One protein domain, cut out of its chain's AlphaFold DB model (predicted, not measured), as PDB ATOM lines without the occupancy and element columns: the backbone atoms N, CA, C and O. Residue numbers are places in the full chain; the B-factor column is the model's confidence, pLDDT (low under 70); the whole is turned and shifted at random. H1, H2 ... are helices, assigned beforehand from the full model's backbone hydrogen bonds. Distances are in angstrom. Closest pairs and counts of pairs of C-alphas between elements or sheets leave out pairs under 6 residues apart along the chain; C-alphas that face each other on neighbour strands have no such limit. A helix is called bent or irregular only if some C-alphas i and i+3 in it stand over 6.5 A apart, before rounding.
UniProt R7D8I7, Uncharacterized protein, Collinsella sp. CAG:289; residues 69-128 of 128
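What this domain is: This is residues 69 to 128 of the 128 residues of an uncharacterized protein of Collinsella sp. CAG:289 (UniProt R7D8I7). Starting at its first residue, the printed part reads as an open, bent path of three helices set end to end, with a corner at each tight link and no packed core. H1 and H2 together make the length and form a wide V between them, and H3 turns off from the end of H2 like the short leg of an L. There are 60 residues with three named helices, H1, H2 and H3 in that order, and no named strand; the class is all helix. The whole is extended, with a radius of gyration of the C-alphas of 19.2 A, and its flat outline spans 52 by 33 by 17 A.

How they stand to each other: Look first at residues 73 to 87, which are H1, and then at residues 90 to 106, which are H2. These two are close but not clearly touching; their closest C-alphas, those of Leu 85 and Ile 91, are 5.7 A apart. They run the same way at a steep tilt of 64 degrees. Go on to residues 108 to 126, which are H3. H2 and H3 are close but not clearly touching, and their closest C-alphas, those of Cys 103 and Leu 111, are 7.6 A apart. Their lines stand at 72 degrees, only just about perpendicular. H1 and H3 are apart. In the backbones of H1 and H2 every O i to N i+4 pair is within hydrogen-bond range, and in H3 14 of 15 are.

Where its parts are: Find C-alpha 73 at (-21.558, -32.430, 19.126); from there H1 runs 20.9 A to C-alpha 87. After two residues, find C-alpha 90 at (-28.234, -40.720, 39.838), where H2 begins; it runs 23.8 A to C-alpha 106. After one residue between them, H3 begins at C-alpha 108, and it runs 26.5 A to C-alpha 126 at (-18.730, -19.905, 67.466). H3 is the longest helix by residues, with 19. No helix is bent or irregular.

The domain as a whole: The C-alphas farthest apart in the domain are those of Arg 73 and Ser 128, 54.1 A. Residues 69 to 81, of which 73 to 81 belong to H1, stand free, and so do residues 112 to 128, of which 112 to 126 belong to H3. The links H1 to H2 and H2 to H3 are tight, and no link is long. The printed part has no cut and ends at residue 128, the chain's last residue. The mean pLDDT of the printed part is 76.6; look for values under 70 at residues 69 to 71, residues 107 to 111 and residue 128.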
ATOM      1  N   ALA A  69     -22.032 -23.474  21.814       60.81
ATOM      2  CA  ALA A  69     -22.429 -23.581  20.411       60.81
ATOM      3  C   ALA A  69     -21.265 -23.971  19.477       60.81
ATOM      4  O   ALA A  69     -21.483 -24.661  18.480       60.81
ATOM      5  N   ARG A  70     -20.024 -23.590  19.816       65.00
ATOM      6  CA  ARG A  70     -18.809 -23.993  19.081       65.00
ATOM      7  C   ARG A  70     -18.258 -25.372  19.461       65.00
ATOM      8  O   ARG A  70     -17.315 -25.831  18.813       65.00
ATOM      9  N   MET A  71     -18.797 -26.046  20.481       67.25
ATOM     10  CA  MET A  71     -18.285 -27.356  20.891       67.25
ATOM     11  C   MET A  71     -18.693 -28.477  19.922       67.25
ATOM     12  O   MET A  71     -19.816 -28.495  19.413       67.25
ATOM     13  N   PRO A  72     -17.806 -29.466  19.683       73.50
ATOM     14  CA  PRO A  72     -18.148 -30.641  18.891       73.50
ATOM     15  C   PRO A  72     -19.329 -31.380  19.529       73.50
ATOM     16  O   PRO A  72     -19.389 -31.526  20.752       73.50
ATOM     17  N   ARG A  73     -20.259 -31.873  18.693       76.62
ATOM     18  CA  ARG A  73     -21.558 -32.430  19.126       76.62
ATOM     19  C   ARG A  73     -21.423 -33.436  20.275       76.62
ATOM     20  O   ARG A  73     -22.198 -33.373  21.220       76.62
ATOM     21  N   TRP A  74     -20.408 -34.297  20.241       78.38
ATOM     22  CA  TRP A  74     -20.157 -35.315  21.269       78.38
ATOM     23  C   TRP A  74     -19.889 -34.723  22.662       78.38
ATOM     24  O   TRP A  74     -20.411 -35.232  23.648       78.38
ATOM     25  N   LYS A  75     -19.150 -33.608  22.759       78.69
ATOM     26  CA  LYS A  75     -18.915 -32.923  24.044       78.69
ATOM     27  C   LYS A  75     -20.192 -32.285  24.588       78.69
ATOM     28  O   LYS A  75     -20.421 -32.319  25.791       78.69
ATOM     29  N   ARG A  76     -21.042 -31.751  23.706       78.12
ATOM     30  CA  ARG A  76     -22.330 -31.150  24.079       78.12
ATOM     31  C   ARG A  76     -23.309 -32.199  24.617       78.12
ATOM     32  O   ARG A  76     -23.904 -31.983  25.666       78.12
ATOM     33  N   TRP A  77     -23.415 -33.348  23.948       82.56
ATOM     34  CA  TRP A  77     -24.200 -34.484  24.443       82.56
ATOM     35  C   TRP A  77     -23.657 -35.028  25.766       82.56
ATOM     36  O   TRP A  77     -24.445 -35.302  26.663       82.56
ATOM     37  N   GLY A  78     -22.331 -35.108  25.926       84.69
ATOM     38  CA  GLY A  78     -21.708 -35.494  27.195       84.69
ATOM     39  C   GLY A  78     -22.049 -34.540  28.345       84.69
ATOM     40  O   GLY A  78     -22.382 -34.995  29.436       84.69
ATOM     41  N   LEU A  79     -22.045 -33.226  28.095       83.06
ATOM     42  CA  LEU A  79     -22.429 -32.229  29.100       83.06
ATOM     43  C   LEU A  79     -23.907 -32.352  29.494       83.06
ATOM     44  O   LEU A  79     -24.227 -32.304  30.677       83.06
ATOM     45  N   TYR A  80     -24.802 -32.543  28.518       79.75
ATOM     46  CA  TYR A  80     -26.226 -32.753  28.791       79.75
ATOM     47  C   TYR A  80     -26.493 -34.067  29.521       79.75
ATOM     48  O   TYR A  80     -27.319 -34.086  30.424       79.75
ATOM     49  N   ALA A  81     -25.783 -35.143  29.178       80.81
ATOM     50  CA  ALA A  81     -25.891 -36.414  29.884       80.81
ATOM     51  C   ALA A  81     -25.438 -36.279  31.343       80.81
ATOM     52  O   ALA A  81     -26.128 -36.757  32.237       80.81
ATOM     53  N   LEU A  82     -24.330 -35.577  31.600       80.94
ATOM     54  CA  LEU A  82     -23.849 -35.318  32.958       80.94
ATOM     55  C   LEU A  82     -24.838 -34.445  33.737       80.94
ATOM     56  O   LEU A  82     -25.209 -34.804  34.849       80.94
ATOM     57  N   ALA A  83     -25.330 -33.360  33.135       78.25
ATOM     58  CA  ALA A  83     -26.343 -32.502  33.745       78.25
ATOM     59  C   ALA A  83     -27.646 -33.271  34.042       78.25
ATOM     60  O   ALA A  83     -28.229 -33.125  35.116       78.25
ATOM     61  N   ALA A  84     -28.086 -34.136  33.125       76.44
ATOM     62  CA  ALA A  84     -29.254 -34.985  33.325       76.44
ATOM     63  C   ALA A  84     -29.014 -36.020  34.435       76.44
ATOM     64  O   ALA A  84     -29.896 -36.241  35.258       76.44
ATOM     65  N   LEU A  85     -27.821 -36.612  34.517       71.62
ATOM     66  CA  LEU A  85     -27.424 -37.546  35.578       71.62
ATOM     67  C   LEU A  85     -27.324 -36.875  36.958       71.62
ATOM     68  O   LEU A  85     -27.630 -37.506  37.970       71.62
ATOM     69  N   THR A  86     -26.926 -35.600  37.019       74.31
ATOM     70  CA  THR A  86     -26.939 -34.825  38.269       74.31
ATOM     71  C   THR A  86     -28.356 -34.423  38.668       74.31
ATOM     72  O   THR A  86     -28.713 -34.571  39.832       74.31
ATOM     73  N   MET A  87     -29.185 -33.975  37.716       70.81
ATOM     74  CA  MET A  87     -30.564 -33.537  37.981       70.81
ATOM     75  C   MET A  87     -31.513 -34.702  38.287       70.81
ATOM     76  O   MET A  87     -32.424 -34.552  39.090       70.81
ATOM     77  N   SER A  88     -31.288 -35.872  37.685       78.56
ATOM     78  CA  SER A  88     -32.026 -37.108  37.993       78.56
ATOM     79  C   SER A  88     -31.645 -37.721  39.341       78.56
ATOM     80  O   SER A  88     -32.264 -38.692  39.764       78.56
ATOM     81  N   GLY A  89     -30.625 -37.189  40.020       72.38
ATOM     82  CA  GLY A  89     -30.190 -37.714  41.307       72.38
ATOM     83  C   GLY A  89     -29.356 -38.994  41.217       72.38
ATOM     84  O   GLY A  89     -28.943 -39.498  42.253       72.38
ATOM     85  N   ILE A  90     -29.031 -39.494  40.018       77.38
ATOM     86  CA  ILE A  90     -28.234 -40.720  39.838       77.38
ATOM     87  C   ILE A  90     -26.794 -40.517  40.322       77.38
ATOM     88  O   ILE A  90     -26.262 -41.358  41.043       77.38
ATOM     89  N   ILE A  91     -26.166 -39.388  39.974       75.56
ATOM     90  CA  ILE A  91     -24.826 -39.045  40.481       75.56
ATOM     91  C   ILE A  91     -24.844 -38.834  42.005       75.56
ATOM     92  O   ILE A  91     -24.019 -39.450  42.678       75.56
ATOM     93  N   PRO A  92     -25.776 -38.045  42.581       75.94
ATOM     94  CA  PRO A  92     -25.942 -37.954  44.031       75.94
ATOM     95  C   PRO A  92     -26.160 -39.309  44.712       75.94
ATOM     96  O   PRO A  92     -25.539 -39.577  45.732       75.94
ATOM     97  N   ALA A  93     -26.982 -40.190  44.139       77.19
ATOM     98  CA  ALA A  93     -27.259 -41.510  44.697       77.19
ATOM     99  C   ALA A  93     -26.028 -42.425  44.657       77.19
ATOM    100  O   ALA A  93     -25.730 -43.089  45.646       77.19
ATOM    101  N   LEU A  94     -25.273 -42.422  43.553       81.06
ATOM    102  CA  LEU A  94     -23.997 -43.137  43.449       81.06
ATOM    103  C   LEU A  94     -22.961 -42.588  44.432       81.06
ATOM    104  O   LEU A  94     -22.252 -43.369  45.058       81.06
ATOM    105  N   ALA A  95     -22.895 -41.265  44.600       77.94
ATOM    106  CA  ALA A  95     -22.005 -40.630  45.564       77.94
ATOM    107  C   ALA A  95     -22.382 -41.005  47.003       77.94
ATOM    108  O   ALA A  95     -21.514 -41.409  47.770       77.94
ATOM    109  N   CYS A  96     -23.669 -40.955  47.358       78.69
ATOM    110  CA  CYS A  96     -24.158 -41.402  48.661       78.69
ATOM    111  C   CYS A  96     -23.860 -42.885  48.895       78.69
ATOM    112  O   CYS A  96     -23.380 -43.245  49.964       78.69
ATOM    113  N   ASN A  97     -24.080 -43.741  47.898       83.75
ATOM    114  CA  ASN A  97     -23.802 -45.169  48.022       83.75
ATOM    115  C   ASN A  97     -22.297 -45.450  48.183       83.75
ATOM    116  O   ASN A  97     -21.903 -46.265  49.011       83.75
ATOM    117  N   ALA A  98     -21.442 -44.730  47.452       81.50
ATOM    118  CA  ALA A  98     -19.991 -44.817  47.604       81.50
ATOM    119  C   ALA A  98     -19.519 -44.308  48.976       81.50
ATOM    120  O   ALA A  98     -18.631 -44.907  49.577       81.50
ATOM    121  N   LEU A  99     -20.127 -43.238  49.495       78.06
ATOM    122  CA  LEU A  99     -19.851 -42.721  50.838       78.06
ATOM    123  C   LEU A  99     -20.282 -43.706  51.925       78.06
ATOM    124  O   LEU A  99     -19.537 -43.905  52.878       78.06
ATOM    125  N   LEU A 100     -21.440 -44.352  51.775       79.69
ATOM    126  CA  LEU A 100     -21.900 -45.398  52.689       79.69
ATOM    127  C   LEU A 100     -20.979 -46.619  52.645       79.69
ATOM    128  O   LEU A 100     -20.602 -47.135  53.689       79.69
ATOM    129  N   TRP A 101     -20.538 -47.029  51.456       80.56
ATOM    130  CA  TRP A 101     -19.571 -48.115  51.302       80.56
ATOM    131  C   TRP A 101     -18.197 -47.773  51.899       80.56
ATOM    132  O   TRP A 101     -17.571 -48.608  52.552       80.56
ATOM    133  N   LEU A 102     -17.727 -46.531  51.739       78.75
ATOM    134  CA  LEU A 102     -16.521 -46.031  52.409       78.75
ATOM    135  C   LEU A 102     -16.698 -45.978  53.933       78.75
ATOM    136  O   LEU A 102     -15.780 -46.319  54.670       78.75
ATOM    137  N   CYS A 103     -17.881 -45.595  54.409       73.38
ATOM    138  CA  CYS A 103     -18.223 -45.565  55.829       73.38
ATOM    139  C   CYS A 103     -18.209 -46.974  56.449       73.38
ATOM    140  O   CYS A 103     -17.651 -47.171  57.527       73.38
ATOM    141  N   GLU A 104     -18.757 -47.962  55.739       74.75
ATOM    142  CA  GLU A 104     -18.733 -49.373  56.139       74.75
ATOM    143  C   GLU A 104     -17.317 -49.968  56.085       74.75
ATOM    144  O   GLU A 104     -16.908 -50.673  57.001       74.75
ATOM    145  N   SER A 105     -16.533 -49.656  55.047       75.44
ATOM    146  CA  SER A 105     -15.184 -50.220  54.868       75.44
ATOM    147  C   SER A 105     -14.128 -49.627  55.803       75.44
ATOM    148  O   SER A 105     -13.246 -50.348  56.264       75.44
ATOM    149  N   VAL A 106     -14.204 -48.328  56.103       71.38
ATOM    150  CA  VAL A 106     -13.288 -47.641  57.032       71.38
ATOM    151  C   VAL A 106     -13.750 -47.793  58.490       71.38
ATOM    152  O   VAL A 106     -12.954 -47.653  59.419       71.38
ATOM    153  N   GLY A 107     -15.023 -48.137  58.693       66.81
ATOM    154  CA  GLY A 107     -15.640 -48.319  59.997       66.81
ATOM    155  C   GLY A 107     -16.011 -46.993  60.666       66.81
ATOM    156  O   GLY A 107     -15.286 -45.995  60.623       66.81
ATOM    157  N   TRP A 108     -17.141 -46.999  61.378       65.06
ATOM    158  CA  TRP A 108     -17.677 -45.834  62.099       65.06
ATOM    159  C   TRP A 108     -16.695 -45.270  63.145       65.06
ATOM    160  O   TRP A 108     -16.785 -44.107  63.536       65.06
ATOM    161  N   TRP A 109     -15.706 -46.069  63.548       67.50
ATOM    162  CA  TRP A 109     -14.657 -45.730  64.507       67.50
ATOM    163  C   TRP A 109     -13.740 -44.577  64.080       67.50
ATOM    164  O   TRP A 109     -13.178 -43.925  64.954       67.50
ATOM    165  N   LEU A 110     -13.601 -44.286  62.781       67.00
ATOM    166  CA  LEU A 110     -12.826 -43.137  62.276       67.00
ATOM    167  C   LEU A 110     -13.691 -41.890  62.040       67.00
ATOM    168  O   LEU A 110     -13.219 -40.764  62.192       67.00
ATOM    169  N   LEU A 111     -14.974 -42.079  61.727       69.50
ATOM    170  CA  LEU A 111     -15.926 -40.988  61.505       69.50
ATOM    171  C   LEU A 111     -16.372 -40.318  62.808       69.50
ATOM    172  O   LEU A 111     -16.474 -39.095  62.858       69.50
ATOM    173  N   VAL A 112     -16.578 -41.097  63.872       73.81
ATOM    174  CA  VAL A 112     -16.934 -40.584  65.205       73.81
ATOM    175  C   VAL A 112     -15.898 -39.582  65.749       73.81
ATOM    176  O   VAL A 112     -16.293 -38.463  66.083       73.81
ATOM    177  N   PRO A 113     -14.585 -39.887  65.815       76.44
ATOM    178  CA  PRO A 113     -13.596 -38.928  66.301       76.44
ATOM    179  C   PRO A 113     -13.449 -37.729  65.362       76.44
ATOM    180  O   PRO A 113     -13.305 -36.609  65.846       76.44
ATOM    181  N   LEU A 114     -13.556 -37.921  64.042       77.69
ATOM    182  CA  LEU A 114     -13.528 -36.817  63.079       77.69
ATOM    183  C   LEU A 114     -14.688 -35.837  63.327       77.69
ATOM    184  O   LEU A 114     -14.472 -34.630  63.399       77.69
ATOM    185  N   TYR A 115     -15.905 -36.349  63.521       79.19
ATOM    186  CA  TYR A 115     -17.089 -35.532  63.784       79.19
ATOM    187  C   TYR A 115     -16.993 -34.792  65.123       79.19
ATOM    188  O   TYR A 115     -17.324 -33.611  65.206       79.19
ATOM    189  N   VAL A 116     -16.472 -35.448  66.165       82.94
ATOM    190  CA  VAL A 116     -16.232 -34.821  67.475       82.94
ATOM    191  C   VAL A 116     -15.175 -33.718  67.380       82.94
ATOM    192  O   VAL A 116     -15.363 -32.645  67.952       82.94
ATOM    193  N   VAL A 117     -14.084 -33.939  66.641       83.06
ATOM    194  CA  VAL A 117     -13.024 -32.936  66.445       83.06
ATOM    195  C   VAL A 117     -13.543 -31.738  65.652       83.06
ATOM    196  O   VAL A 117     -13.337 -30.600  66.074       83.06
ATOM    197  N   VAL A 118     -14.262 -31.974  64.551       83.19
ATOM    198  CA  VAL A 118     -14.850 -30.906  63.726       83.19
ATOM    199  C   VAL A 118     -15.915 -30.138  64.508       83.19
ATOM    200  O   VAL A 118     -15.888 -28.910  64.527       83.19
ATOM    201  N   GLY A 119     -16.806 -30.831  65.220       84.81
ATOM    202  CA  GLY A 119     -17.816 -30.201  66.070       84.81
ATOM    203  C   GLY A 119     -17.196 -29.364  67.190       84.81
ATOM    204  O   GLY A 119     -17.637 -28.249  67.450       84.81
ATOM    205  N   ARG A 120     -16.113 -29.849  67.807       82.75
ATOM    206  CA  ARG A 120     -15.374 -29.108  68.839       82.75
ATOM    207  C   ARG A 120     -14.636 -27.898  68.268       82.75
ATOM    208  O   ARG A 120     -14.587 -26.865  68.932       82.75
ATOM    209  N   ALA A 121     -14.088 -27.998  67.059       81.94
ATOM    210  CA  ALA A 121     -13.475 -26.869  66.367       81.94
ATOM    211  C   ALA A 121     -14.518 -25.796  66.016       81.94
ATOM    212  O   ALA A 121     -14.308 -24.625  66.314       81.94
ATOM    213  N   LEU A 122     -15.673 -26.195  65.476       84.00
ATOM    214  CA  LEU A 122     -16.782 -25.285  65.179       84.00
ATOM    215  C   LEU A 122     -17.338 -24.623  66.444       84.00
ATOM    216  O   LEU A 122     -17.545 -23.414  66.454       84.00
ATOM    217  N   TRP A 123     -17.497 -25.377  67.534       82.62
ATOM    218  CA  TRP A 123     -17.906 -24.830  68.829       82.62
ATOM    219  C   TRP A 123     -16.934 -23.759  69.329       82.62
ATOM    220  O   TRP A 123     -17.351 -22.697  69.783       82.62
ATOM    221  N   ARG A 124     -15.624 -24.013  69.210       79.81
ATOM    222  CA  ARG A 124     -14.585 -23.046  69.583       79.81
ATOM    223  C   ARG A 124     -14.615 -21.786  68.725       79.81
ATOM    224  O   ARG A 124     -14.327 -20.729  69.257       79.81
ATOM    225  N   VAL A 125     -14.960 -21.892  67.444       81.19
ATOM    226  CA  VAL A 125     -15.085 -20.735  66.541       81.19
ATOM    227  C   VAL A 125     -16.361 -19.937  66.813       81.19
ATOM    228  O   VAL A 125     -16.338 -18.720  66.713       81.19
ATOM    229  N   MET A 126     -17.466 -20.593  67.171       75.94
ATOM    230  CA  MET A 126     -18.730 -19.905  67.466       75.94
ATOM    231  C   MET A 126     -18.741 -19.182  68.821       75.94
ATOM    232  O   MET A 126     -19.482 -18.219  68.980       75.94
ATOM    233  N   TRP A 127     -17.962 -19.660  69.796       73.19
ATOM    234  CA  TRP A 127     -17.885 -19.102  71.157       73.19
ATOM    235  C   TRP A 127     -16.577 -18.347  71.453       73.19
ATOM    236  O   TRP A 127     -16.295 -18.063  72.619       73.19
ATOM    237  N   SER A 128     -15.773 -18.046  70.430       61.47
ATOM    238  CA  SER A 128     -14.593 -17.173  70.525       61.47
ATOM    239  C   SER A 128     -14.865 -15.823  69.885       61.47
ATOM    240  O   SER A 128     -14.138 -14.890  70.287       61.47
TER     241      SER A 128